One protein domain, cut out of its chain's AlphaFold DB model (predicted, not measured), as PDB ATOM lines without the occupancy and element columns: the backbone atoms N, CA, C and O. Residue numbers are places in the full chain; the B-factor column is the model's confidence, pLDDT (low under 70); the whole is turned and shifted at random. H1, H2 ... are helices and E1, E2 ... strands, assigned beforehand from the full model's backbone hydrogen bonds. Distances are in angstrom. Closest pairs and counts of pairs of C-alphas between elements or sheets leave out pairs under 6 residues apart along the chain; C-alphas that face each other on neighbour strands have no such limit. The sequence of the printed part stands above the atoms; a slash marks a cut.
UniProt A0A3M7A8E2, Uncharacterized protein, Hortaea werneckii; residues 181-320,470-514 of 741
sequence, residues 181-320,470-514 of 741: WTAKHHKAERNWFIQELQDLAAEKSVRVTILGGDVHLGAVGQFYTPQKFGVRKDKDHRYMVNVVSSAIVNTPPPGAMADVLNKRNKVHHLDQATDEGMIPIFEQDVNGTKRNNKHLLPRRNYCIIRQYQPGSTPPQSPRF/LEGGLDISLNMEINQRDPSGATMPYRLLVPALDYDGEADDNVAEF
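This is residues 181 to 320 and 470 to 514 of the 741 residues of an uncharacterized protein of Hortaea werneckii (UniProt A0A3M7A8E2). With little regular structure, this is a two-sheet sandwich among long loops, E1 E3 E2 E4 facing E5 E6 E7, with H1 at one end of the first sheet and short H2 on neither. The 185 printed residues run H1 E1 E2 E3 H2 E4 E5 E6 E7, mixed class, only 72 in named elements. The first sheet is mixed, the second antiparallel. It is compact, radius of gyration of the C-alphas 17.3 A, spanning 52 by 43 by 28 A.

H1, residues 187 to 204, only grazes the twisted first sheet with residues 194 to 201. E1, residues 207 to 212, is parallel to E3, residues 240 to 245 (N 210 to O 241, 2.8 A). E2, residues 218 to 224, forms a hairpin with E3 (N 221 to O 242, 2.8 A) and is antiparallel to E4, residues 275 to 278 (N 222 to O 277, 2.7 A). H2, residues 255 to 262, is not on either sheet. E6, residues 474 to 481, is antiparallel to E5, residues 301 to 307 (N 304 to O 477, 2.8 A), and forms a hairpin with E7, residues 491 to 498 (N 476 to O 496, 2.9 A). The closest C-alphas of E3 and E5, Ser 245 and Tyr 302, are 5.8 A apart. Every O i to N i+4 pair is within hydrogen-bond range in H1 and H2.

H1 begins at C-alpha 187 (-40.145, -30.757, 7.225) and is 25.6 A long. E7, 21.7 A, ends at C-alpha 498 (-33.411, -23.673, -16.806).

Residues 321 to 469 are not printed; C-alphas 320 and 470 are 24.4 A apart. Links E2 to E3, H2 to E4 and E4 to E5 are long. The pLDDT is under 70 at residues 311 to 316, 318 to 320 and 507 to 514.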
ATOM      1  N   TRP A 181     -43.086 -35.073   1.326       89.81
ATOM      2  CA  TRP A 181     -42.088 -34.160   1.909       89.81
ATOM      3  C   TRP A 181     -42.704 -32.946   2.632       89.81
ATOM      4  O   TRP A 181     -42.153 -32.440   3.608       89.81
ATOM      5  N   THR A 182     -43.852 -32.440   2.161       84.62
ATOM      6  CA  THR A 182     -44.509 -31.257   2.752       84.62
ATOM      7  C   THR A 182     -45.300 -31.534   4.041       84.62
ATOM      8  O   THR A 182     -45.829 -30.585   4.644       84.62
ATOM      9  N   ALA A 183     -45.362 -32.797   4.480       83.56
ATOM     10  CA  ALA A 183     -45.955 -33.225   5.744       83.56
ATOM     11  C   ALA A 183     -45.278 -32.562   6.962       83.56
ATOM     12  O   ALA A 183     -44.294 -31.825   6.853       83.56
ATOM     13  N   LYS A 184     -45.860 -32.718   8.157       83.94
ATOM     14  CA  LYS A 184     -45.406 -31.955   9.334       83.94
ATOM     15  C   LYS A 184     -44.052 -32.443   9.866       83.94
ATOM     16  O   LYS A 184     -43.249 -31.613  10.282       83.94
ATOM     17  N   HIS A 185     -43.846 -33.753   9.874       85.81
ATOM     18  CA  HIS A 185     -42.669 -34.473  10.372       85.81
ATOM     19  C   HIS A 185     -41.479 -34.352   9.418       85.81
ATOM     20  O   HIS A 185     -40.457 -33.805   9.822       85.81
ATOM     21  N   HIS A 186     -41.651 -34.695   8.135       89.44
ATOM     22  CA  HIS A 186     -40.595 -34.617   7.109       89.44
ATOM     23  C   HIS A 186     -39.982 -33.216   6.913       89.44
ATOM     24  O   HIS A 186     -38.942 -33.078   6.282       89.44
ATOM     25  N   LYS A 187     -40.591 -32.145   7.440       89.69
ATOM     26  CA  LYS A 187     -40.145 -30.757   7.225       89.69
ATOM     27  C   LYS A 187     -38.748 -30.411   7.730       89.69
ATOM     28  O   LYS A 187     -38.186 -29.456   7.204       89.69
ATOM     29  N   ALA A 188     -38.228 -31.102   8.742       91.75
ATOM     30  CA  ALA A 188     -36.873 -30.843   9.230       91.75
ATOM     31  C   ALA A 188     -35.845 -31.330   8.198       91.75
ATOM     32  O   ALA A 188     -35.171 -30.511   7.577       91.75
ATOM     33  N   GLU A 189     -35.840 -32.638   7.941       94.94
ATOM     34  CA  GLU A 189     -35.029 -33.311   6.921       94.94
ATOM     35  C   GLU A 189     -35.211 -32.689   5.529       94.94
ATOM     36  O   GLU A 189     -34.233 -32.360   4.872       94.94
ATOM     37  N   ARG A 190     -36.452 -32.416   5.102       95.19
ATOM     38  CA  ARG A 190     -36.739 -31.736   3.829       95.19
ATOM     39  C   ARG A 190     -36.014 -30.401   3.710       95.19
ATOM     40  O   ARG A 190     -35.464 -30.097   2.657       95.19
ATOM     41  N   ASN A 191     -36.134 -29.549   4.727       95.19
ATOM     42  CA  ASN A 191     -35.567 -28.210   4.658       95.19
ATOM     43  C   ASN A 191     -34.039 -28.291   4.658       95.19
ATOM     44  O   ASN A 191     -33.422 -27.650   3.818       95.19
ATOM     45  N   TRP A 192     -33.477 -29.154   5.508       95.50
ATOM     46  CA  TRP A 192     -32.054 -29.469   5.539       95.50
ATOM     47  C   TRP A 192     -31.530 -29.967   4.183       95.50
ATOM     48  O   TRP A 192     -30.594 -29.394   3.644       95.50
ATOM     49  N   PHE A 193     -32.187 -30.954   3.570       97.38
ATOM     50  CA  PHE A 193     -31.802 -31.514   2.271       97.38
ATOM     51  C   PHE A 193     -31.865 -30.475   1.141       97.38
ATOM     52  O   PHE A 193     -30.994 -30.428   0.275       97.38
ATOM     53  N   ILE A 194     -32.873 -29.596   1.158       97.69
ATOM     54  CA  ILE A 194     -32.939 -28.464   0.225       97.69
ATOM     55  C   ILE A 194     -31.805 -27.461   0.479       97.69
ATOM     56  O   ILE A 194     -31.332 -26.873  -0.486       97.69
ATOM     57  N   GLN A 195     -31.347 -27.283   1.720       96.31
ATOM     58  CA  GLN A 195     -30.232 -26.393   2.055       96.31
ATOM     59  C   GLN A 195     -28.876 -27.008   1.660       96.31
ATOM     60  O   GLN A 195     -28.147 -26.359   0.925       96.31
ATOM     61  N   GLU A 196     -28.601 -28.289   1.932       97.00
ATOM     62  CA  GLU A 196     -27.411 -28.975   1.380       97.00
ATOM     63  C   GLU A 196     -27.348 -28.917  -0.159       97.00
ATOM     64  O   GLU A 196     -26.270 -28.794  -0.738       97.00
ATOM     65  N   LEU A 197     -28.494 -28.975  -0.852       98.25
ATOM     66  CA  LEU A 197     -28.545 -28.792  -2.307       98.25
ATOM     67  C   LEU A 197     -28.272 -27.342  -2.749       98.25
ATOM     68  O   LEU A 197     -27.804 -27.146  -3.870       98.25
ATOM     69  N   GLN A 198     -28.544 -26.337  -1.909       97.56
ATOM     70  CA  GLN A 198     -28.169 -24.938  -2.157       97.56
ATOM     71  C   GLN A 198     -26.671 -24.723  -1.930       97.56
ATOM     72  O   GLN A 198     -26.022 -24.096  -2.769       97.56
ATOM     73  N   ASP A 199     -26.123 -25.288  -0.859       96.31
ATOM     74  CA  ASP A 199     -24.701 -25.232  -0.525       96.31
ATOM     75  C   ASP A 199     -23.871 -25.946  -1.597       96.31
ATOM     76  O   ASP A 199     -22.946 -25.359  -2.147       96.31
ATOM     77  N   LEU A 200     -24.258 -27.164  -2.000       97.25
ATOM     78  CA  LEU A 200     -23.632 -27.904  -3.104       97.25
ATOM     79  C   LEU A 200     -23.736 -27.154  -4.445       97.25
ATOM     80  O   LEU A 200     -22.802 -27.188  -5.251       97.25
ATOM     81  N   ALA A 201     -24.864 -26.476  -4.697       97.88
ATOM     82  CA  ALA A 201     -25.032 -25.640  -5.882       97.88
ATOM     83  C   ALA A 201     -24.045 -24.464  -5.882       97.88
ATOM     84  O   ALA A 201     -23.418 -24.214  -6.911       97.88
ATOM     85  N   ALA A 202     -23.870 -23.785  -4.744       96.62
ATOM     86  CA  ALA A 202     -22.889 -22.718  -4.581       96.62
ATOM     87  C   ALA A 202     -21.445 -23.246  -4.695       96.62
ATOM     88  O   ALA A 202     -20.701 -22.781  -5.554       96.62
ATOM     89  N   GLU A 203     -21.087 -24.269  -3.911       95.50
ATOM     90  CA  GLU A 203     -19.749 -24.881  -3.817       95.50
ATOM     91  C   GLU A 203     -19.193 -25.335  -5.176       95.50
ATOM     92  O   GLU A 203     -17.993 -25.240  -5.415       95.50
ATOM     93  N   LYS A 204     -20.050 -25.849  -6.070       96.19
ATOM     94  CA  LYS A 204     -19.637 -26.389  -7.379       96.19
ATOM     95  C   LYS A 204     -20.082 -25.548  -8.582       96.19
ATOM     96  O   LYS A 204     -19.884 -25.977  -9.721       96.19
ATOM     97  N   SER A 205     -20.747 -24.410  -8.360       97.19
ATOM     98  CA  SER A 205     -21.476 -23.651  -9.392       97.19
ATOM     99  C   SER A 205     -22.367 -24.549 -10.283       97.19
ATOM    100  O   SER A 205     -22.397 -24.414 -11.511       97.19
ATOM    101  N   VAL A 206     -23.107 -25.487  -9.677       97.62
ATOM    102  CA  VAL A 206     -23.941 -26.476 -10.388       97.62
ATOM    103  C   VAL A 206     -25.440 -26.177 -10.255       97.62
ATOM    104  O   VAL A 206     -25.957 -25.921  -9.171       97.62
ATOM    105  N   ARG A 207     -26.192 -26.231 -11.362       98.44
ATOM    106  CA  ARG A 207     -27.651 -26.049 -11.334       98.44
ATOM    107  C   ARG A 207     -28.359 -27.326 -10.888       98.44
ATOM    108  O   ARG A 207     -28.376 -28.312 -11.623       98.44
ATOM    109  N   VAL A 208     -29.051 -27.288  -9.755       98.69
ATOM    110  CA  VAL A 208     -29.901 -28.404  -9.313       98.69
ATOM    111  C   VAL A 208     -31.284 -28.362  -9.987       98.69
ATOM    112  O   VAL A 208     -31.964 -27.333 -10.020       98.69
ATOM    113  N   THR A 209     -31.717 -29.507 -10.521       98.69
ATOM    114  CA  THR A 209     -33.057 -29.760 -11.079       98.69
ATOM    115  C   THR A 209     -33.623 -31.032 -10.456       98.69
ATOM    116  O   THR A 209     -33.067 -32.109 -10.635       98.69
ATOM    117  N   ILE A 210     -34.741 -30.931  -9.738       98.69
ATOM    118  CA  ILE A 210     -35.333 -32.047  -8.990       98.69
ATOM    119  C   ILE A 210     -36.504 -32.646  -9.779       98.69
ATOM    120  O   ILE A 210     -37.400 -31.924 -10.209       98.69
ATOM    121  N   LEU A 211     -36.553 -33.962  -9.937       97.62
ATOM    122  CA  LEU A 211     -37.673 -34.710 -10.502       97.62
ATOM    123  C   LEU A 211     -38.529 -35.278  -9.364       97.62
ATOM    124  O   LEU A 211     -37.991 -35.727  -8.354       97.62
ATOM    125  N   GLY A 212     -39.850 -35.248  -9.530       94.25
ATOM    126  CA  GLY A 212     -40.805 -35.913  -8.640       94.25
ATOM    127  C   GLY A 212     -41.942 -36.548  -9.436       94.25
ATOM    128  O   GLY A 212     -42.381 -35.993 -10.448       94.25
ATOM    129  N   GLY A 213     -42.404 -37.708  -8.994       90.50
ATOM    130  CA  GLY A 213     -43.472 -38.490  -9.602       90.50
ATOM    131  C   GLY A 213     -44.752 -38.459  -8.772       90.50
ATOM    132  O   GLY A 213     -45.302 -37.390  -8.504       90.50
ATOM    133  N   ASP A 214     -45.233 -39.658  -8.448       89.00
ATOM    134  CA  ASP A 214     -46.388 -39.997  -7.611       89.00
ATOM    135  C   ASP A 214     -47.738 -39.313  -7.923       89.00
ATOM    136  O   ASP A 214     -48.584 -39.965  -8.514       89.00
ATOM    137  N   VAL A 215     -47.923 -38.005  -7.704       88.06
ATOM    138  CA  VAL A 215     -49.211 -37.258  -7.579       88.06
ATOM    139  C   VAL A 215     -50.188 -37.206  -8.791       88.06
ATOM    140  O   VAL A 215     -51.058 -36.334  -8.880       88.06
ATOM    141  N   HIS A 216     -50.022 -38.088  -9.777       90.81
ATOM    142  CA  HIS A 216     -50.813 -38.337 -10.997       90.81
ATOM    143  C   HIS A 216     -51.185 -37.099 -11.838       90.81
ATOM    144  O   HIS A 216     -52.157 -37.106 -12.600       90.81
ATOM    145  N   LEU A 217     -50.388 -36.031 -11.757       92.62
ATOM    146  CA  LEU A 217     -50.523 -34.822 -12.573       92.62
ATOM    147  C   LEU A 217     -49.167 -34.253 -13.011       92.62
ATOM    148  O   LEU A 217     -48.119 -34.675 -12.529       92.62
ATOM    149  N   GLY A 218     -49.190 -33.298 -13.943       94.88
ATOM    150  CA  GLY A 218     -48.016 -32.492 -14.289       94.88
ATOM    151  C   GLY A 218     -48.016 -31.166 -13.532       94.88
ATOM    152  O   GLY A 218     -49.050 -30.490 -13.469       94.88
ATOM    153  N   ALA A 219     -46.863 -30.785 -12.983       96.12
ATOM    154  CA  ALA A 219     -46.632 -29.505 -12.312       96.12
ATOM    155  C   ALA A 219     -45.147 -29.111 -12.343       96.12
ATOM    156  O   ALA A 219     -44.286 -29.918 -12.684       96.12
ATOM    157  N   VAL A 220     -44.832 -27.870 -11.966       97.69
ATOM    158  CA  VAL A 220     -43.452 -27.462 -11.662       97.69
ATOM    159  C   VAL A 220     -43.434 -26.617 -10.391       97.69
ATOM    160  O   VAL A 220     -44.036 -25.542 -10.356       97.69
ATOM    161  N   GLY A 221     -42.748 -27.100  -9.359       97.06
ATOM    162  CA  GLY A 221     -42.346 -26.320  -8.190       97.06
ATOM    163  C   GLY A 221     -41.034 -25.569  -8.437       97.06
ATOM    164  O   GLY A 221     -40.285 -25.890  -9.357       97.06
ATOM    165  N   GLN A 222     -40.735 -24.565  -7.619       97.25
ATOM    166  CA  GLN A 222     -39.436 -23.898  -7.575       97.25
ATOM    167  C   GLN A 222     -39.098 -23.416  -6.158       97.25
ATOM    168  O   GLN A 222     -39.964 -22.899  -5.449       97.25
ATOM    169  N   PHE A 223     -37.820 -23.515  -5.810       98.19
ATOM    170  CA  PHE A 223     -37.147 -22.677  -4.818       98.19
ATOM    171  C   PHE A 223     -36.435 -21.541  -5.563       98.19
ATOM    172  O   PHE A 223     -36.058 -21.729  -6.724       98.19
ATOM    173  N   TYR A 224     -36.328 -20.350  -4.972       96.94
ATOM    174  CA  TYR A 224     -35.670 -19.190  -5.592       96.94
ATOM    175  C   TYR A 224     -35.350 -18.090  -4.570       96.94
ATOM    176  O   TYR A 224     -36.084 -17.909  -3.595       96.94
ATOM    177  N   THR A 225     -34.325 -17.280  -4.840       95.44
ATOM    178  CA  THR A 225     -34.079 -16.042  -4.091       95.44
ATOM    179  C   THR A 225     -35.183 -15.009  -4.416       95.44
ATOM    180  O   THR A 225     -35.399 -14.681  -5.588       95.44
ATOM    181  N   PRO A 226     -35.922 -14.457  -3.428       92.25
ATOM    182  CA  PRO A 226     -37.041 -13.550  -3.674       92.25
ATOM    183  C   PRO A 226     -36.638 -12.292  -4.454       92.25
ATOM    184  O   PRO A 226     -35.653 -11.634  -4.124       92.25
ATOM    185  N   GLN A 227     -37.482 -11.865  -5.404       86.62
ATOM    186  CA  GLN A 227     -37.229 -10.715  -6.301       86.62
ATOM    187  C   GLN A 227     -36.846  -9.400  -5.592       86.62
ATOM    188  O   GLN A 227     -36.251  -8.525  -6.214       86.62
ATOM    189  N   LYS A 228     -37.164  -9.253  -4.296       86.81
ATOM    190  CA  LYS A 228     -36.752  -8.120  -3.445       86.81
ATOM    191  C   LYS A 228     -35.223  -7.944  -3.359       86.81
ATOM    192  O   LYS A 228     -34.780  -6.841  -3.065       86.81
ATOM    193  N   PHE A 229     -34.449  -9.005  -3.611       86.19
ATOM    194  CA  PHE A 229     -32.982  -9.012  -3.588       86.19
ATOM    195  C   PHE A 229     -32.334  -8.828  -4.976       86.19
ATOM    196  O   PHE A 229     -31.119  -8.718  -5.062       86.19
ATOM    197  N   GLY A 230     -33.111  -8.808  -6.066       84.88
ATOM    198  CA  GLY A 230     -32.604  -8.522  -7.419       84.88
ATOM    199  C   GLY A 230     -31.766  -9.614  -8.108       84.88
ATOM    200  O   GLY A 230     -31.369  -9.410  -9.252       84.88
ATOM    201  N   VAL A 231     -31.518 -10.762  -7.467       89.56
ATOM    202  CA  VAL A 231     -30.690 -11.848  -8.029       89.56
ATOM    203  C   VAL A 231     -31.325 -12.439  -9.301       89.56
ATOM    204  O   VAL A 231     -32.529 -12.711  -9.348       89.56
ATOM    205  N   ARG A 232     -30.516 -12.629 -10.352       90.00
ATOM    206  CA  ARG A 232     -30.926 -13.265 -11.618       90.00
ATOM    207  C   ARG A 232     -30.861 -14.791 -11.499       90.00
ATOM    208  O   ARG A 232     -29.978 -15.311 -10.834       90.00
ATOM    209  N   LYS A 233     -31.747 -15.524 -12.184       92.50
ATOM    210  CA  LYS A 233     -31.861 -16.996 -12.055       92.50
ATOM    211  C   LYS A 233     -30.616 -17.789 -12.470       92.50
ATOM    212  O   LYS A 233     -30.446 -18.899 -11.991       92.50
ATOM    213  N   ASP A 234     -29.788 -17.250 -13.357       94.19
ATOM    214  CA  ASP A 234     -28.483 -17.796 -13.757       94.19
ATOM    215  C   ASP A 234     -27.393 -17.589 -12.689       94.19
ATOM    216  O   ASP A 234     -26.519 -18.439 -12.554       94.19
ATOM    217  N   LYS A 235     -27.510 -16.530 -11.877       94.69
ATOM    218  CA  LYS A 235     -26.649 -16.209 -10.721       94.69
ATOM    219  C   LYS A 235     -27.213 -16.661  -9.359       94.69
ATOM    220  O   LYS A 235     -26.583 -16.457  -8.329       94.69
ATOM    221  N   ASP A 236     -28.411 -17.244  -9.328       95.75
ATOM    222  CA  ASP A 236     -29.108 -17.658  -8.103       95.75
ATOM    223  C   ASP A 236     -28.844 -19.139  -7.805       95.75
ATOM    224  O   ASP A 236     -29.477 -20.006  -8.414       95.75
ATOM    225  N   HIS A 237     -27.939 -19.461  -6.873       96.38
ATOM    226  CA  HIS A 237     -27.719 -20.851  -6.435       96.38
ATOM    227  C   HIS A 237     -28.959 -21.445  -5.755       96.38
ATOM    228  O   HIS A 237     -29.237 -22.634  -5.890       96.38
ATOM    229  N   ARG A 238     -29.789 -20.596  -5.132       96.88
ATOM    230  CA  ARG A 238     -31.055 -20.991  -4.495       96.88
ATOM    231  C   ARG A 238     -32.174 -21.269  -5.505       96.88
ATOM    232  O   ARG A 238     -33.228 -21.772  -5.108       96.88
ATOM    233  N   TYR A 239     -31.964 -20.990  -6.799       98.00
ATOM    234  CA  TYR A 239     -32.921 -21.319  -7.855       98.00
ATOM    235  C   TYR A 239     -32.847 -22.794  -8.264       98.00
ATOM    236  O   TYR A 239     -32.003 -23.205  -9.066       98.00
ATOM    237  N   MET A 240     -33.806 -23.572  -7.769       98.44
ATOM    238  CA  MET A 240     -33.967 -24.991  -8.085       98.44
ATOM    239  C   MET A 240     -35.400 -25.252  -8.530       98.44
ATOM    240  O   MET A 240     -36.342 -24.813  -7.871       98.44
ATOM    241  N   VAL A 241     -35.594 -25.975  -9.633       98.19
ATOM    242  CA  VAL A 241     -36.937 -26.362 -10.099       98.19
ATOM    243  C   VAL A 241     -37.248 -27.796  -9.693       98.19
ATOM    244  O   VAL A 241     -36.392 -28.665  -9.822       98.19
ATOM    245  N   ASN A 242     -38.476 -28.057  -9.243       98.25
ATOM    246  CA  ASN A 242     -38.988 -29.409  -9.055       98.25
ATOM    247  C   ASN A 242     -39.991 -29.733 -10.167       98.25
ATOM    248  O   ASN A 242     -41.140 -29.295 -10.129       98.25
ATOM    249  N   VAL A 243     -39.540 -30.463 -11.183       98.12
ATOM    250  CA  VAL A 243     -40.358 -30.921 -12.306       98.12
ATOM    251  C   VAL A 243     -41.176 -32.123 -11.848       98.12
ATOM    252  O   VAL A 243     -40.627 -33.192 -11.594       98.12
ATOM    253  N   VAL A 244     -42.491 -31.944 -11.744       96.69
ATOM    254  CA  VAL A 244     -43.418 -33.004 -11.344       96.69
ATOM    255  C   VAL A 244     -43.975 -33.663 -12.597       96.69
ATOM    256  O   VAL A 244     -44.726 -33.035 -13.352       96.69
ATOM    257  N   SER A 245     -43.592 -34.919 -12.821       94.75
ATOM    258  CA  SER A 245     -44.012 -35.722 -13.967       94.75
ATOM    259  C   SER A 245     -44.443 -37.108 -13.498       94.75
ATOM    260  O   SER A 245     -43.617 -37.990 -13.292       94.75
ATOM    261  N   SER A 246     -45.752 -37.275 -13.289       83.12
ATOM    262  CA  SER A 246     -46.333 -38.504 -12.735       83.12
ATOM    263  C   SER A 246     -47.100 -39.363 -13.762       83.12
ATOM    264  O   SER A 246     -47.423 -38.926 -14.870       83.12
ATOM    265  N   ALA A 247     -47.347 -40.613 -13.362       73.56
ATOM    266  CA  ALA A 247     -47.423 -41.831 -14.153       73.56
ATOM    267  C   ALA A 247     -48.239 -41.772 -15.454       73.56
ATOM    268  O   ALA A 247     -49.374 -41.297 -15.516       73.56
ATOM    269  N   ILE A 248     -47.676 -42.415 -16.481       76.25
ATOM    270  CA  ILE A 248     -48.290 -42.627 -17.799       76.25
ATOM    271  C   ILE A 248     -49.508 -43.570 -17.717       76.25
ATOM    272  O   ILE A 248     -50.424 -43.470 -18.532       76.25
ATOM    273  N   VAL A 249     -49.543 -44.484 -16.740       78.25
ATOM    274  CA  VAL A 249     -50.568 -45.540 -16.636       78.25
ATOM    275  C   VAL A 249     -51.751 -45.185 -15.733       78.25
ATOM    276  O   VAL A 249     -52.891 -45.518 -16.076       78.25
ATOM    277  N   ASN A 250     -51.526 -44.478 -14.624       78.38
ATOM    278  CA  ASN A 250     -52.564 -44.240 -13.615       78.38
ATOM    279  C   ASN A 250     -53.617 -43.223 -14.085       78.38
ATOM    280  O   ASN A 250     -53.495 -42.602 -15.145       78.38
ATOM    281  N   THR A 251     -54.719 -43.109 -13.336       83.31
ATOM    282  CA  THR A 251     -55.813 -42.182 -13.667       83.31
ATOM    283  C   THR A 251     -55.581 -40.844 -12.960       83.31
ATOM    284  O   THR A 251     -55.596 -40.826 -11.735       83.31
ATOM    285  N   PRO A 252     -55.430 -39.721 -13.687       86.69
ATOM    286  CA  PRO A 252     -55.219 -38.406 -13.086       86.69
ATOM    287  C   PRO A 252     -56.346 -37.975 -12.134       86.69
ATOM    288  O   PRO A 252     -57.515 -38.310 -12.377       86.69
ATOM    289  N   PRO A 253     -56.041 -37.174 -11.097       84.00
ATOM    290  CA  PRO A 253     -57.020 -36.785 -10.095       84.00
ATOM    291  C   PRO A 253     -58.085 -35.850 -10.693       84.00
ATOM    292  O   PRO A 253     -57.818 -35.116 -11.653       84.00
ATOM    293  N   PRO A 254     -59.312 -35.811 -10.138       83.06
ATOM    294  CA  PRO A 254     -60.387 -34.984 -10.680       83.06
ATOM    295  C   PRO A 254     -59.986 -33.507 -10.783       83.06
ATOM    296  O   PRO A 254     -59.485 -32.924  -9.824       83.06
ATOM    297  N   GLY A 255     -60.284 -32.846 -11.908       83.38
ATOM    298  CA  GLY A 255     -59.888 -31.445 -12.134       83.38
ATOM    299  C   GLY A 255     -60.325 -30.468 -11.030       83.38
ATOM    300  O   GLY A 255     -59.600 -29.528 -10.712       83.38
ATOM    301  N   ALA A 256     -61.461 -30.734 -10.376       78.62
ATOM    302  CA  ALA A 256     -61.935 -29.967  -9.223       78.62
ATOM    303  C   ALA A 256     -61.026 -30.087  -7.980       78.62
ATOM    304  O   ALA A 256     -60.910 -29.123  -7.227       78.62
ATOM    305  N   MET A 257     -60.363 -31.232  -7.778       78.25
ATOM    306  CA  MET A 257     -59.365 -31.430  -6.722       78.25
ATOM    307  C   MET A 257     -58.123 -30.585  -7.015       78.25
ATOM    308  O   MET A 257     -57.753 -29.752  -6.190       78.25
ATOM    309  N   ALA A 258     -57.557 -30.688  -8.223       81.69
ATOM    310  CA  ALA A 258     -56.423 -29.861  -8.646       81.69
ATOM    311  C   ALA A 258     -56.726 -28.349  -8.532       81.69
ATOM    312  O   ALA A 258     -55.878 -27.574  -8.091       81.69
ATOM    313  N   ASP A 259     -57.949 -27.917  -8.859       84.69
ATOM    314  CA  ASP A 259     -58.417 -26.539  -8.653       84.69
ATOM    315  C   ASP A 259     -58.483 -26.124  -7.170       84.69
ATOM    316  O   ASP A 259     -58.261 -24.952  -6.858       84.69
ATOM    317  N   VAL A 260     -58.797 -27.040  -6.247       80.12
ATOM    318  CA  VAL A 260     -58.766 -26.789  -4.793       80.12
ATOM    319  C   VAL A 260     -57.327 -26.688  -4.287       80.12
ATOM    320  O   VAL A 260     -57.029 -25.745  -3.551       80.12
ATOM    321  N   LEU A 261     -56.426 -27.570  -4.735       81.00
ATOM    322  CA  LEU A 261     -54.994 -27.496  -4.415       81.00
ATOM    323  C   LEU A 261     -54.394 -26.165  -4.894       81.00
ATOM    324  O   LEU A 261     -53.790 -25.424  -4.119       81.00
ATOM    325  N   ASN A 262     -54.664 -25.779  -6.143       83.75
ATOM    326  CA  ASN A 262     -54.216 -24.509  -6.711       83.75
ATOM    327  C   ASN A 262     -54.804 -23.267  -6.003       83.75
ATOM    328  O   ASN A 262     -54.135 -22.244  -5.922       83.75
ATOM    329  N   LYS A 263     -56.012 -23.339  -5.424       81.88
ATOM    330  CA  LYS A 263     -56.563 -22.264  -4.562       81.88
ATOM    331  C   LYS A 263     -55.870 -22.159  -3.195       81.88
ATOM    332  O   LYS A 263     -56.107 -21.191  -2.471       81.88
ATOM    333  N   ARG A 264     -55.060 -23.153  -2.815       77.19
ATOM    334  CA  ARG A 264     -54.229 -23.155  -1.602       77.19
ATOM    335  C   ARG A 264     -52.736 -22.965  -1.878       77.19
ATOM    336  O   ARG A 264     -52.029 -22.629  -0.933       77.19
ATOM    337  N   ASN A 265     -52.294 -23.083  -3.134       82.31
ATOM    338  CA  ASN A 265     -50.966 -22.662  -3.576       82.31
ATOM    339  C   ASN A 265     -50.693 -21.218  -3.113       82.31
ATOM    340  O   ASN A 265     -51.453 -20.291  -3.405       82.31
ATOM    341  N   LYS A 266     -49.611 -21.055  -2.359       86.00
ATOM    342  CA  LYS A 266     -49.098 -19.794  -1.832       86.00
ATOM    343  C   LYS A 266     -47.584 -19.849  -1.938       86.00
ATOM    344  O   LYS A 266     -47.011 -20.923  -1.793       86.00
ATOM    345  N   VAL A 267     -46.959 -18.684  -2.080       90.44
ATOM    346  CA  VAL A 267     -45.534 -18.572  -1.770       90.44
ATOM    347  C   VAL A 267     -45.338 -18.949  -0.302       90.44
ATOM    348  O   VAL A 267     -46.095 -18.518   0.578       90.44
ATOM    349  N   HIS A 268     -44.346 -19.786  -0.059       91.44
ATOM    350  CA  HIS A 268     -43.858 -20.138   1.258       91.44
ATOM    351  C   HIS A 268     -42.422 -19.646   1.397       91.44
ATOM    352  O   HIS A 268     -41.717 -19.508   0.409       91.44
ATOM    353  N   HIS A 269     -41.992 -19.385   2.623       93.12
ATOM    354  CA  HIS A 269     -40.599 -19.076   2.919       93.12
ATOM    355  C   HIS A 269     -39.983 -20.346   3.507       93.12
ATOM    356  O   HIS A 269     -40.606 -20.977   4.372       93.12
ATOM    357  N   LEU A 270     -38.833 -20.759   2.979       92.00
ATOM    358  CA  LEU A 270     -38.022 -21.836   3.553       92.00
ATOM    359  C   LEU A 270     -37.210 -21.260   4.725       92.00
ATOM    360  O   LEU A 270     -37.263 -21.780   5.836       92.00
ATOM    361  N   ASP A 271     -36.581 -20.114   4.465       91.31
ATOM    362  CA  ASP A 271     -35.725 -19.339   5.360       91.31
ATOM    363  C   ASP A 271     -35.931 -17.815   5.108       91.31
ATOM    364  O   ASP A 271     -37.038 -17.380   4.779       91.31
ATOM    365  N   GLN A 272     -34.914 -16.968   5.309       89.12
ATOM    366  CA  GLN A 272     -34.989 -15.506   5.101       89.12
ATOM    367  C   GLN A 272     -34.713 -15.067   3.643       89.12
ATOM    368  O   GLN A 272     -35.200 -14.015   3.188       89.12
ATOM    369  N   ALA A 273     -33.924 -15.878   2.937       91.00
ATOM    370  CA  ALA A 273     -33.354 -15.693   1.610       91.00
ATOM    371  C   ALA A 273     -33.961 -16.616   0.533       91.00
ATOM    372  O   ALA A 273     -33.838 -16.270  -0.636       91.00
ATOM    373  N   THR A 274     -34.664 -17.701   0.883       95.88
ATOM    374  CA  THR A 274     -35.349 -18.599  -0.078       95.88
ATOM    375  C   THR A 274     -36.883 -18.537   0.014       95.88
ATOM    376  O   THR A 274     -37.482 -18.830   1.056       95.88
ATOM    377  N   ASP A 275     -37.536 -18.260  -1.119       95.94
ATOM    378  CA  ASP A 275     -38.965 -18.523  -1.345       95.94
ATOM    379  C   ASP A 275     -39.177 -19.896  -2.026       95.94
ATOM    380  O   ASP A 275     -38.380 -20.340  -2.848       95.94
ATOM    381  N   GLU A 276     -40.322 -20.521  -1.754       95.19
ATOM    382  CA  GLU A 276     -40.861 -21.730  -2.391       95.19
ATOM    383  C   GLU A 276     -42.216 -21.403  -3.052       95.19
ATOM    384  O   GLU A 276     -43.064 -20.736  -2.452       95.19
ATOM    385  N   GLY A 277     -42.476 -21.910  -4.261       94.62
ATOM    386  CA  GLY A 277     -43.798 -21.834  -4.900       94.62
ATOM    387  C   GLY A 277     -43.891 -22.601  -6.221       94.62
ATOM    388  O   GLY A 277     -42.922 -23.210  -6.656       94.62
ATOM    389  N   MET A 278     -45.045 -22.565  -6.897       95.56
ATOM    390  CA  MET A 278     -45.239 -23.241  -8.196       95.56
ATOM    391  C   MET A 278     -45.069 -22.288  -9.390       95.56
ATOM    392  O   MET A 278     -45.491 -21.132  -9.325       95.56
ATOM    393  N   ILE A 279     -44.544 -22.779 -10.519       95.12
ATOM    394  CA  ILE A 279     -44.439 -22.027 -11.782       95.12
ATOM    395  C   ILE A 279     -45.742 -22.174 -12.603       95.12
ATOM    396  O   ILE A 279     -46.180 -23.297 -12.860       95.12
ATOM    397  N   PRO A 280     -46.385 -21.077 -13.055       94.50
ATOM    398  CA  PRO A 280     -47.652 -21.120 -13.797       94.50
ATOM    399  C   PRO A 280     -47.475 -21.461 -15.293       94.50
ATOM    400  O   PRO A 280     -47.775 -20.636 -16.156       94.50
ATOM    401  N   ILE A 281     -46.984 -22.662 -15.619       93.81
ATOM    402  CA  ILE A 281     -46.683 -23.058 -17.012       93.81
ATOM    403  C   ILE A 281     -47.919 -23.393 -17.874       93.81
ATOM    404  O   ILE A 281     -47.859 -23.266 -19.097       93.81
ATOM    405  N   PHE A 282     -49.051 -23.780 -17.274       94.56
ATOM    406  CA  PHE A 282     -50.247 -24.247 -17.993       94.56
ATOM    407  C   PHE A 282     -51.243 -23.108 -18.273       94.56
ATOM    408  O   PHE A 282     -52.360 -23.089 -17.753       94.56
ATOM    409  N   GLU A 283     -50.847 -22.113 -19.075       91.00
ATOM    410  CA  GLU A 283     -51.741 -20.997 -19.444       91.00
ATOM    411  C   GLU A 283     -53.011 -21.454 -20.182       91.00
ATOM    412  O   GLU A 283     -54.094 -20.879 -20.006       91.00
ATOM    413  N   GLN A 284     -52.862 -22.504 -20.985       91.25
ATOM    414  CA  GLN A 284     -53.897 -23.174 -21.762       91.25
ATOM    415  C   GLN A 284     -53.932 -24.662 -21.387       91.25
ATOM    416  O   GLN A 284     -52.988 -25.185 -20.796       91.25
ATOM    417  N   ASP A 285     -55.034 -25.332 -21.701       93.06
ATOM    418  CA  ASP A 285     -55.125 -26.789 -21.724       93.06
ATOM    419  C   ASP A 285     -54.647 -27.324 -23.083       93.06
ATOM    420  O   ASP A 285     -54.428 -26.568 -24.030       93.06
ATOM    421  N   VAL A 286     -54.538 -28.645 -23.219       92.25
ATOM    422  CA  VAL A 286     -53.985 -29.326 -24.412       92.25
ATOM    423  C   VAL A 286     -54.779 -29.102 -25.711       92.25
ATOM    424  O   VAL A 286     -54.353 -29.526 -26.778       92.25
ATOM    425  N   ASN A 287     -55.946 -28.463 -25.618       90.25
ATOM    426  CA  ASN A 287     -56.831 -28.085 -26.721       90.25
ATOM    427  C   ASN A 287     -56.890 -26.555 -26.944       90.25
ATOM    428  O   ASN A 287     -57.833 -26.062 -27.558       90.25
ATOM    429  N   GLY A 288     -55.952 -25.798 -26.367       88.44
ATOM    430  CA  GLY A 288     -55.880 -24.336 -26.451       88.44
ATOM    431  C   GLY A 288     -56.859 -23.574 -25.546       88.44
ATOM    432  O   GLY A 288     -56.814 -22.343 -25.478       88.44
ATOM    433  N   THR A 289     -57.754 -24.256 -24.817       90.88
ATOM    434  CA  THR A 289     -58.712 -23.562 -23.938       90.88
ATOM    435  C   THR A 289     -58.026 -22.959 -22.710       90.88
ATOM    436  O   THR A 289     -57.165 -23.571 -22.085       90.88
ATOM    437  N   LYS A 290     -58.403 -21.731 -22.344       91.69
ATOM    438  CA  LYS A 290     -57.796 -20.994 -21.224       91.69
ATOM    439  C   LYS A 290     -58.108 -21.658 -19.877       91.69
ATOM    440  O   LYS A 290     -59.278 -21.832 -19.536       91.69
ATOM    441  N   ARG A 291     -57.077 -21.941 -19.073       89.88
ATOM    442  CA  ARG A 291     -57.228 -22.572 -17.749       89.88
ATOM    443  C   ARG A 291     -57.383 -21.558 -16.611       89.88
ATOM    444  O   ARG A 291     -56.778 -20.487 -16.617       89.88
ATOM    445  N   ASN A 292     -58.155 -21.944 -15.590       86.88
ATOM    446  CA  ASN A 292     -58.185 -21.267 -14.284       86.88
ATOM    447  C   ASN A 292     -56.969 -21.653 -13.423       86.88
ATOM    448  O   ASN A 292     -56.409 -20.820 -12.712       86.88
ATOM    449  N   ASN A 293     -56.562 -22.921 -13.496       92.12
ATOM    450  CA  ASN A 293     -55.409 -23.472 -12.800       92.12
ATOM    451  C   ASN A 293     -54.221 -23.594 -13.759       92.12
ATOM    452  O   ASN A 293     -54.200 -24.474 -14.621       92.12
ATOM    453  N   LYS A 294     -53.245 -22.698 -13.589       94.00
ATOM    454  CA  LYS A 294     -52.019 -22.643 -14.396       94.00
ATOM    455  C   LYS A 294     -50.842 -23.436 -13.822       94.00
ATOM    456  O   LYS A 294     -49.823 -23.542 -14.493       94.00
ATOM    457  N   HIS A 295     -50.949 -23.945 -12.594       94.88
ATOM    458  CA  HIS A 295     -49.825 -24.563 -11.878       94.88
ATOM    459  C   HIS A 295     -49.866 -26.093 -11.912       94.88
ATOM    460  O   HIS A 295     -48.815 -26.722 -11.954       94.88
ATOM    461  N   LEU A 296     -51.067 -26.681 -11.902       94.25
ATOM    462  CA  LEU A 296     -51.282 -28.129 -11.920       94.25
ATOM    463  C   LEU A 296     -52.160 -28.501 -13.124       94.25
ATOM    464  O   LEU A 296     -53.192 -27.857 -13.356       94.25
ATOM    465  N   LEU A 297     -51.801 -29.557 -13.852       94.50
ATOM    466  CA  LEU A 297     -52.577 -30.096 -14.974       94.50
ATOM    467  C   LEU A 297     -52.754 -31.621 -14.808       94.50
ATOM    468  O   LEU A 297     -51.820 -32.372 -15.086       94.50
ATOM    469  N   PRO A 298     -53.934 -32.097 -14.352       93.00
ATOM    470  CA  PRO A 298     -54.194 -33.518 -14.128       93.00
ATOM    471  C   PRO A 298     -54.421 -34.261 -15.445       93.00
ATOM    472  O   PRO A 298     -55.548 -34.411 -15.922       93.00
ATOM    473  N   ARG A 299     -53.311 -34.701 -16.038       92.19
ATOM    474  CA  ARG A 299     -53.210 -35.559 -17.223       92.19
ATOM    475  C   ARG A 299     -51.995 -36.467 -17.044       92.19
ATOM    476  O   ARG A 299     -51.000 -36.031 -16.457       92.19
ATOM    477  N   ARG A 300     -52.050 -37.682 -17.595       93.06
ATOM    478  CA  ARG A 300     -50.859 -38.531 -17.735       93.06
ATOM    479  C   ARG A 300     -49.828 -37.783 -18.567       93.06
ATOM    480  O   ARG A 300     -50.192 -37.008 -19.459       93.06
ATOM    481  N   ASN A 301     -48.556 -37.956 -18.249       94.31
ATOM    482  CA  ASN A 301     -47.510 -37.174 -18.883       94.31
ATOM    483  C   ASN A 301     -46.146 -37.857 -18.794       94.31
ATOM    484  O   ASN A 301     -45.976 -38.843 -18.084       94.31
ATOM    485  N   TYR A 302     -45.185 -37.314 -19.534       94.69
ATOM    486  CA  TYR A 302     -43.771 -37.646 -19.396       94.69
ATOM    487  C   TYR A 302     -42.911 -36.409 -19.665       94.69
ATOM    488  O   TYR A 302     -43.250 -35.554 -20.495       94.69
ATOM    489  N   CYS A 303     -41.773 -36.317 -18.985       95.31
ATOM    490  CA  CYS A 303     -40.806 -35.253 -19.207       95.31
ATOM    491  C   CYS A 303     -39.801 -35.621 -20.313       95.31
ATOM    492  O   CYS A 303     -39.370 -36.766 -20.429       95.31
ATOM    493  N   ILE A 304     -39.401 -34.633 -21.111       95.31
ATOM    494  CA  ILE A 304     -38.182 -34.657 -21.923       95.31
ATOM    495  C   ILE A 304     -37.266 -33.566 -21.375       95.31
ATOM    496  O   ILE A 304     -37.675 -32.407 -21.314       95.31
ATOM    497  N   ILE A 305     -36.023 -33.921 -21.052       95.06
ATOM    498  CA  ILE A 305     -34.955 -32.979 -20.698       95.06
ATOM    499  C   ILE A 305     -33.867 -33.077 -21.768       95.06
ATOM    500  O   ILE A 305     -33.491 -34.175 -22.181       95.06
ATOM    501  N   ARG A 306     -33.395 -31.930 -22.259       92.94
ATOM    502  CA  ARG A 306     -32.321 -31.805 -23.258       92.94
ATOM    503  C   ARG A 306     -31.425 -30.624 -22.903       92.94
ATOM    504  O   ARG A 306     -31.863 -29.712 -22.211       92.94
ATOM    505  N   GLN A 307     -30.202 -30.594 -23.427       91.56
ATOM    506  CA  GLN A 307     -29.417 -29.359 -23.440       91.56
ATOM    507  C   GLN A 307     -30.142 -28.304 -24.291       91.56
ATOM    508  O   GLN A 307     -30.657 -28.613 -25.370       91.56
ATOM    509  N   TYR A 308     -30.193 -27.063 -23.814       90.12
ATOM    510  CA  TYR A 308     -30.749 -25.950 -24.569       90.12
ATOM    511  C   TYR A 308     -29.866 -25.631 -25.779       90.12
ATOM    512  O   TYR A 308     -28.661 -25.416 -25.657       90.12
ATOM    513  N   GLN A 309     -30.494 -25.557 -26.950       84.06
ATOM    514  CA  GLN A 309     -29.872 -25.097 -28.185       84.06
ATOM    515  C   GLN A 309     -30.735 -23.982 -28.804       84.06
ATOM    516  O   GLN A 309     -31.939 -24.185 -29.036       84.06
ATOM    517  N   PRO A 310     -30.168 -22.796 -29.094       75.88
ATOM    518  CA  PRO A 310     -30.842 -21.787 -29.902       75.88
ATOM    519  C   PRO A 310     -31.155 -22.310 -31.310       75.88
ATOM    520  O   PRO A 310     -30.383 -23.062 -31.896       75.88
ATOM    521  N   GLY A 311     -32.291 -21.894 -31.872       65.62
ATOM    522  CA  GLY A 311     -32.677 -22.191 -33.259       65.62
ATOM    523  C   GLY A 311     -33.197 -23.612 -33.515       65.62
ATOM    524  O   GLY A 311     -34.214 -23.754 -34.184       65.62
ATOM    525  N   SER A 312     -32.567 -24.653 -32.960       58.22
ATOM    526  CA  SER A 312     -32.961 -26.061 -33.173       58.22
ATOM    527  C   SER A 312     -34.056 -26.571 -32.223       58.22
ATOM    528  O   SER A 312     -34.599 -27.657 -32.433       58.22
ATOM    529  N   THR A 313     -34.389 -25.823 -31.166       54.91
ATOM    530  CA  THR A 313     -35.349 -26.281 -30.152       54.91
ATOM    531  C   THR A 313     -36.822 -26.009 -30.522       54.91
ATOM    532  O   THR A 313     -37.114 -24.967 -31.112       54.91
ATOM    533  N   PRO A 314     -37.774 -26.902 -30.156       53.62
ATOM    534  CA  PRO A 314     -39.179 -26.839 -30.598       53.62
ATOM    535  C   PRO A 314     -39.954 -25.565 -30.193       53.62
ATOM    536  O   PRO A 314     -39.491 -24.807 -29.335       53.62
ATOM    537  N   PRO A 315     -41.164 -25.334 -30.747       58.44
ATOM    538  CA  PRO A 315     -42.016 -24.196 -30.391       58.44
ATOM    539  C   PRO A 315     -42.217 -24.002 -28.879       58.44
ATOM    540  O   PRO A 315     -42.133 -24.937 -28.083       58.44
ATOM    541  N   GLN A 316     -42.485 -22.759 -28.474       61.97
ATOM    542  CA  GLN A 316     -42.788 -22.438 -27.075       61.97
ATOM    543  C   GLN A 316     -44.137 -23.036 -26.645       61.97
ATOM    544  O   GLN A 316     -45.003 -23.297 -27.479       61.97
ATOM    545  N   SER A 317     -44.328 -23.187 -25.331       70.06
ATOM    546  CA  SER A 317     -45.608 -23.562 -24.712       70.06
ATOM    547  C   SER A 317     -46.774 -22.741 -25.286       70.06
ATOM    548  O   SER A 317     -46.595 -21.532 -25.461       70.06
ATOM    549  N   PRO A 318     -47.968 -23.328 -25.512       65.44
ATOM    550  CA  PRO A 318     -49.114 -22.617 -26.081       65.44
ATOM    551  C   PRO A 318     -49.461 -21.319 -25.333       65.44
ATOM    552  O   PRO A 318     -49.975 -21.329 -24.211       65.44
ATOM    553  N   ARG A 319     -49.162 -20.181 -25.970       56.19
ATOM    554  CA  ARG A 319     -49.432 -18.824 -25.474       56.19
ATOM    555  C   ARG A 319     -50.611 -18.211 -26.215       56.19
ATOM    556  O   ARG A 319     -50.959 -18.616 -27.320       56.19
ATOM    557  N   PHE A 320     -51.278 -17.260 -25.569       44.72
ATOM    558  CA  PHE A 320     -52.451 -16.607 -26.143       44.72
ATOM    559  C   PHE A 320     -52.007 -15.427 -27.010       44.72
ATOM    560  O   PHE A 320     -51.579 -14.402 -26.476       44.72
ATOM    561  N   LEU A 470     -28.268 -18.490 -21.103       90.69
ATOM    562  CA  LEU A 470     -28.754 -19.839 -21.375       90.69
ATOM    563  C   LEU A 470     -27.677 -20.729 -22.013       90.69
ATOM    564  O   LEU A 470     -27.986 -21.879 -22.345       90.69
ATOM    565  N   GLU A 471     -26.435 -20.256 -22.186       90.31
ATOM    566  CA  GLU A 471     -25.323 -21.134 -22.569       90.31
ATOM    567  C   GLU A 471     -25.177 -22.263 -21.524       90.31
ATOM    568  O   GLU A 471     -25.304 -22.063 -20.317       90.31
ATOM    569  N   GLY A 472     -25.047 -23.505 -22.001       91.38
ATOM    570  CA  GLY A 472     -25.050 -24.696 -21.146       91.38
ATOM    571  C   GLY A 472     -26.376 -25.032 -20.435       91.38
ATOM    572  O   GLY A 472     -26.405 -26.019 -19.708       91.38
ATOM    573  N   GLY A 473     -27.461 -24.268 -20.612       94.69
ATOM    574  CA  GLY A 473     -28.750 -24.498 -19.937       94.69
ATOM    575  C   GLY A 473     -29.490 -25.778 -20.359       94.69
ATOM    576  O   GLY A 473     -29.108 -26.453 -21.316       94.69
ATOM    577  N   LEU A 474     -30.594 -26.091 -19.672       95.56
ATOM    578  CA  LEU A 474     -31.520 -27.175 -20.016       95.56
ATOM    579  C   LEU A 474     -32.827 -26.653 -20.621       95.56
ATOM    580  O   LEU A 474     -33.378 -25.622 -20.222       95.56
ATOM    581  N   ASP A 475     -33.351 -27.442 -21.550       94.62
ATOM    582  CA  ASP A 475     -34.679 -27.342 -22.129       94.62
ATOM    583  C   ASP A 475     -35.536 -28.511 -21.632       94.62
ATOM    584  O   ASP A 475     -35.250 -29.679 -21.910       94.62
ATOM    585  N   ILE A 476     -36.572 -28.186 -20.861       95.69
ATOM    586  CA  ILE A 476     -37.436 -29.135 -20.161       95.69
ATOM    587  C   ILE A 476     -38.836 -29.037 -20.762       95.69
ATOM    588  O   ILE A 476     -39.443 -27.970 -20.775       95.69
ATOM    589  N   SER A 477     -39.374 -30.151 -21.252       95.44
ATOM    590  CA  SER A 477     -40.716 -30.227 -21.840       95.44
ATOM    591  C   SER A 477     -41.554 -31.293 -21.143       95.44
ATOM    592  O   SER A 477     -41.263 -32.483 -21.255       95.44
ATOM    593  N   LEU A 478     -42.612 -30.875 -20.445       95.81
ATOM    594  CA  LEU A 478     -43.648 -31.759 -19.904       95.81
ATOM    595  C   LEU A 478     -44.684 -32.047 -20.993       95.81
ATOM    596  O   LEU A 478     -45.382 -31.141 -21.449       95.81
ATOM    597  N   ASN A 479     -44.772 -33.301 -21.430       95.56
ATOM    598  CA  ASN A 479     -45.610 -33.727 -22.549       95.56
ATOM    599  C   ASN A 479     -46.908 -34.320 -22.003       95.56
ATOM    600  O   ASN A 479     -46.913 -35.415 -21.448       95.56
ATOM    601  N   MET A 480     -48.006 -33.577 -22.133       95.06
ATOM    602  CA  MET A 480     -49.263 -33.856 -21.439       95.06
ATOM    603  C   MET A 480     -50.258 -34.543 -22.382       95.06
ATOM    604  O   MET A 480     -50.599 -33.986 -23.425       95.06
ATOM    605  N   GLU A 481     -50.739 -35.729 -22.014       94.50
ATOM    606  CA  GLU A 481     -51.654 -36.574 -22.799       94.50
ATOM    607  C   GLU A 481     -52.923 -35.819 -23.232       94.50
ATOM    608  O   GLU A 481     -53.679 -35.297 -22.403       94.50
ATOM    609  N   ILE A 482     -53.187 -35.777 -24.541       94.06
ATOM    610  CA  ILE A 482     -54.334 -35.060 -25.110       94.06
ATOM    611  C   ILE A 482     -55.646 -35.777 -24.758       94.06
ATOM    612  O   ILE A 482     -56.612 -35.133 -24.328       94.06
ATOM    613  N   ASN A 483     -55.676 -37.107 -24.898       90.19
ATOM    614  CA  ASN A 483     -56.869 -37.935 -24.723       90.19
ATOM    615  C   ASN A 483     -56.527 -39.375 -24.286       90.19
ATOM    616  O   ASN A 483     -56.024 -40.155 -25.084       90.19
ATOM    617  N   GLN A 484     -56.946 -39.768 -23.077       86.31
ATOM    618  CA  GLN A 484     -56.811 -41.128 -22.506       86.31
ATOM    619  C   GLN A 484     -57.417 -42.265 -23.340       86.31
ATOM    620  O   GLN A 484     -57.172 -43.437 -23.060       86.31
ATOM    621  N   ARG A 485     -58.279 -41.935 -24.307       87.31
ATOM    622  CA  ARG A 485     -58.960 -42.896 -25.186       87.31
ATOM    623  C   ARG A 485     -58.375 -42.941 -26.595       87.31
ATOM    624  O   ARG A 485     -58.922 -43.649 -27.434       87.31
ATOM    625  N   ASP A 486     -57.329 -42.165 -26.866       88.38
ATOM    626  CA  ASP A 486     -56.611 -42.212 -28.133       88.38
ATOM    627  C   ASP A 486     -55.377 -43.125 -27.994       88.38
ATOM    628  O   ASP A 486     -54.431 -42.760 -27.294       88.38
ATOM    629  N   PRO A 487     -55.352 -44.303 -28.649       87.25
ATOM    630  CA  PRO A 487     -54.203 -45.204 -28.601       87.25
ATOM    631  C   PRO A 487     -52.958 -44.648 -29.313       87.25
ATOM    632  O   PRO A 487     -51.905 -45.272 -29.229       87.25
ATOM    633  N   SER A 488     -53.040 -43.492 -29.990       89.81
ATOM    634  CA  SER A 488     -51.861 -42.792 -30.523       89.81
ATOM    635  C   SER A 488     -50.927 -42.257 -29.429       89.81
ATOM    636  O   SER A 488     -49.758 -41.995 -29.702       89.81
ATOM    637  N   GLY A 489     -51.436 -42.060 -28.203       87.50
ATOM    638  CA  GLY A 489     -50.677 -41.468 -27.098       87.50
ATOM    639  C   GLY A 489     -50.310 -39.991 -27.300       87.50
ATOM    640  O   GLY A 489     -49.409 -39.502 -26.624       87.50
ATOM    641  N   ALA A 490     -50.968 -39.278 -28.223       93.38
ATOM    642  CA  ALA A 490     -50.625 -37.900 -28.574       93.38
ATOM    643  C   ALA A 490     -50.585 -36.949 -27.357       93.38
ATOM    644  O   ALA A 490     -51.496 -36.925 -26.522       93.38
ATOM    645  N   THR A 491     -49.538 -36.124 -27.288       94.75
ATOM    646  CA  THR A 491     -49.251 -35.198 -26.183       94.75
ATOM    647  C   THR A 491     -49.124 -33.745 -26.646       94.75
ATOM    648  O   THR A 491     -48.820 -33.456 -27.801       94.75
ATOM    649  N   MET A 492     -49.341 -32.812 -25.715       94.88
ATOM    650  CA  MET A 492     -49.045 -31.385 -25.872       94.88
ATOM    651  C   MET A 492     -47.835 -31.008 -24.996       94.88
ATOM    652  O   MET A 492     -47.918 -31.202 -23.778       94.88
ATOM    653  N   PRO A 493     -46.735 -30.470 -25.556       94.62
ATOM    654  CA  PRO A 493     -45.570 -30.055 -24.780       94.62
ATOM    655  C   PRO A 493     -45.786 -28.711 -24.067       94.62
ATOM    656  O   PRO A 493     -46.227 -27.727 -24.663       94.62
ATOM    657  N   TYR A 494     -45.391 -28.650 -22.796       95.00
ATOM    658  CA  TYR A 494     -45.258 -27.422 -22.013       95.00
ATOM    659  C   TYR A 494     -43.792 -27.255 -21.622       95.00
ATOM    660  O   TYR A 494     -43.225 -28.080 -20.906       95.00
ATOM    661  N   ARG A 495     -43.184 -26.191 -22.142       91.50
ATOM    662  CA  ARG A 495     -41.744 -25.941 -22.159       91.50
ATOM    663  C   ARG A 495     -41.309 -24.991 -21.038       91.50
ATOM    664  O   ARG A 495     -41.951 -23.966 -20.790       91.50
ATOM    665  N   LEU A 496     -40.183 -25.310 -20.412       94.25
ATOM    666  CA  LEU A 496     -39.480 -24.542 -19.391       94.25
ATOM    667  C   LEU A 496     -37.986 -24.519 -19.739       94.25
ATOM    668  O   LEU A 496     -37.428 -25.535 -20.139       94.25
ATOM    669  N   LEU A 497     -37.341 -23.367 -19.563       94.62
ATOM    670  CA  LEU A 497     -35.889 -23.236 -19.694       94.62
ATOM    671  C   LEU A 497     -35.278 -23.055 -18.307       94.62
ATOM    672  O   LEU A 497     -35.797 -22.274 -17.503       94.62
ATOM    673  N   VAL A 498     -34.182 -23.763 -18.049       96.38
ATOM    674  CA  VAL A 498     -33.411 -23.673 -16.806       96.38
ATOM    675  C   VAL A 498     -31.978 -23.283 -17.183       96.38
ATOM    676  O   VAL A 498     -31.326 -24.048 -17.892       96.38
ATOM    677  N   PRO A 499     -31.479 -22.100 -16.785       96.38
ATOM    678  CA  PRO A 499     -30.098 -21.721 -17.057       96.38
ATOM    679  C   PRO A 499     -29.140 -22.638 -16.291       96.38
ATOM    680  O   PRO A 499     -29.512 -23.203 -15.258       96.38
ATOM    681  N   ALA A 500     -27.893 -22.740 -16.752       96.81
ATOM    682  CA  ALA A 500     -26.812 -23.222 -15.895       96.81
ATOM    683  C   ALA A 500     -26.688 -22.337 -14.632       96.81
ATOM    684  O   ALA A 500     -27.373 -21.315 -14.489       96.81
ATOM    685  N   LEU A 501     -25.857 -22.749 -13.682       97.06
ATOM    686  CA  LEU A 501     -25.400 -21.867 -12.616       97.06
ATOM    687  C   LEU A 501     -24.006 -21.356 -12.987       97.06
ATOM    688  O   LEU A 501     -23.169 -22.108 -13.485       97.06
ATOM    689  N   ASP A 502     -23.816 -20.060 -12.797       94.56
ATOM    690  CA  ASP A 502     -22.559 -19.341 -12.969       94.56
ATOM    691  C   ASP A 502     -22.355 -18.564 -11.663       94.56
ATOM    692  O   ASP A 502     -22.843 -17.448 -11.527       94.56
ATOM    693  N   TYR A 503     -21.779 -19.196 -10.642       93.31
ATOM    694  CA  TYR A 503     -21.708 -18.652  -9.286       93.31
ATOM    695  C   TYR A 503     -20.263 -18.486  -8.820       93.31
ATOM    696  O   TYR A 503     -19.457 -19.401  -8.932       93.31
ATOM    697  N   ASP A 504     -19.972 -17.296  -8.304       88.06
ATOM    698  CA  ASP A 504     -18.647 -16.797  -7.932       88.06
ATOM    699  C   ASP A 504     -18.598 -16.249  -6.487       88.06
ATOM    700  O   ASP A 504     -17.653 -15.558  -6.107       88.06
ATOM    701  N   GLY A 505     -19.628 -16.537  -5.683       84.00
ATOM    702  CA  GLY A 505     -19.710 -16.172  -4.267       84.00
ATOM    703  C   GLY A 505     -19.282 -17.294  -3.316       84.00
ATOM    704  O   GLY A 505     -19.101 -18.441  -3.717       84.00
ATOM    705  N   GLU A 506     -19.163 -16.963  -2.032       73.75
ATOM    706  CA  GLU A 506     -19.039 -17.961  -0.963       73.75
ATOM    707  C   GLU A 506     -20.372 -18.714  -0.788       73.75
ATOM    708  O   GLU A 506     -21.447 -18.138  -0.983       73.75
ATOM    709  N   ALA A 507     -20.313 -19.998  -0.428       69.44
ATOM    710  CA  ALA A 507     -21.505 -20.753  -0.049       69.44
ATOM    711  C   ALA A 507     -22.108 -20.211   1.262       69.44
ATOM    712  O   ALA A 507     -21.401 -19.634   2.092       69.44
ATOM    713  N   ASP A 508     -23.411 -20.423   1.465       69.31
ATOM    714  CA  ASP A 508     -23.963 -20.374   2.820       69.31
ATOM    715  C   ASP A 508     -23.395 -21.592   3.588       69.31
ATOM    716  O   ASP A 508     -23.250 -22.658   3.000       69.31
ATOM    717  N   ASP A 509     -23.076 -21.462   4.882       57.25
ATOM    718  CA  ASP A 509     -22.778 -22.623   5.739       57.25
ATOM    719  C   ASP A 509     -24.101 -23.193   6.297       57.25
ATOM    720  O   ASP A 509     -24.693 -22.598   7.213       57.25
ATOM    721  N   ASN A 510     -24.564 -24.359   5.833       63.47
ATOM    722  CA  ASN A 510     -25.661 -25.093   6.475       63.47
ATOM    723  C   ASN A 510     -25.237 -25.694   7.831       63.47
ATOM    724  O   ASN A 510     -25.000 -26.888   7.997       63.47
ATOM    725  N   VAL A 511     -25.202 -24.851   8.864       55.59
ATOM    726  CA  VAL A 511     -24.872 -25.226  10.255       55.59
ATOM    727  C   VAL A 511     -25.960 -26.042  10.981       55.59
ATOM    728  O   VAL A 511     -25.949 -26.130  12.213       55.59
ATOM    729  N   ALA A 512     -26.933 -26.609  10.265       56.53
ATOM    730  CA  ALA A 512     -27.964 -27.463  10.842       56.53
ATOM    731  C   ALA A 512     -27.620 -28.947  10.638       56.53
ATOM    732  O   ALA A 512     -27.643 -29.436   9.520       56.53
ATOM    733  N   GLU A 513     -27.405 -29.697  11.722       57.34
ATOM    734  CA  GLU A 513     -27.665 -31.147  11.723       57.34
ATOM    735  C   GLU A 513     -29.172 -31.358  11.937       57.34
ATOM    736  O   GLU A 513     -29.750 -30.728  12.837       57.34
ATOM    737  N   PHE A 514     -29.820 -32.271  11.204       62.34
ATOM    738  CA  PHE A 514     -31.134 -32.745  11.647       62.34
ATOM    739  C   PHE A 514     -30.949 -33.810  12.735       62.34
ATOM    740  O   PHE A 514     -30.093 -34.689  12.649       62.34
TER     741      PHE A 514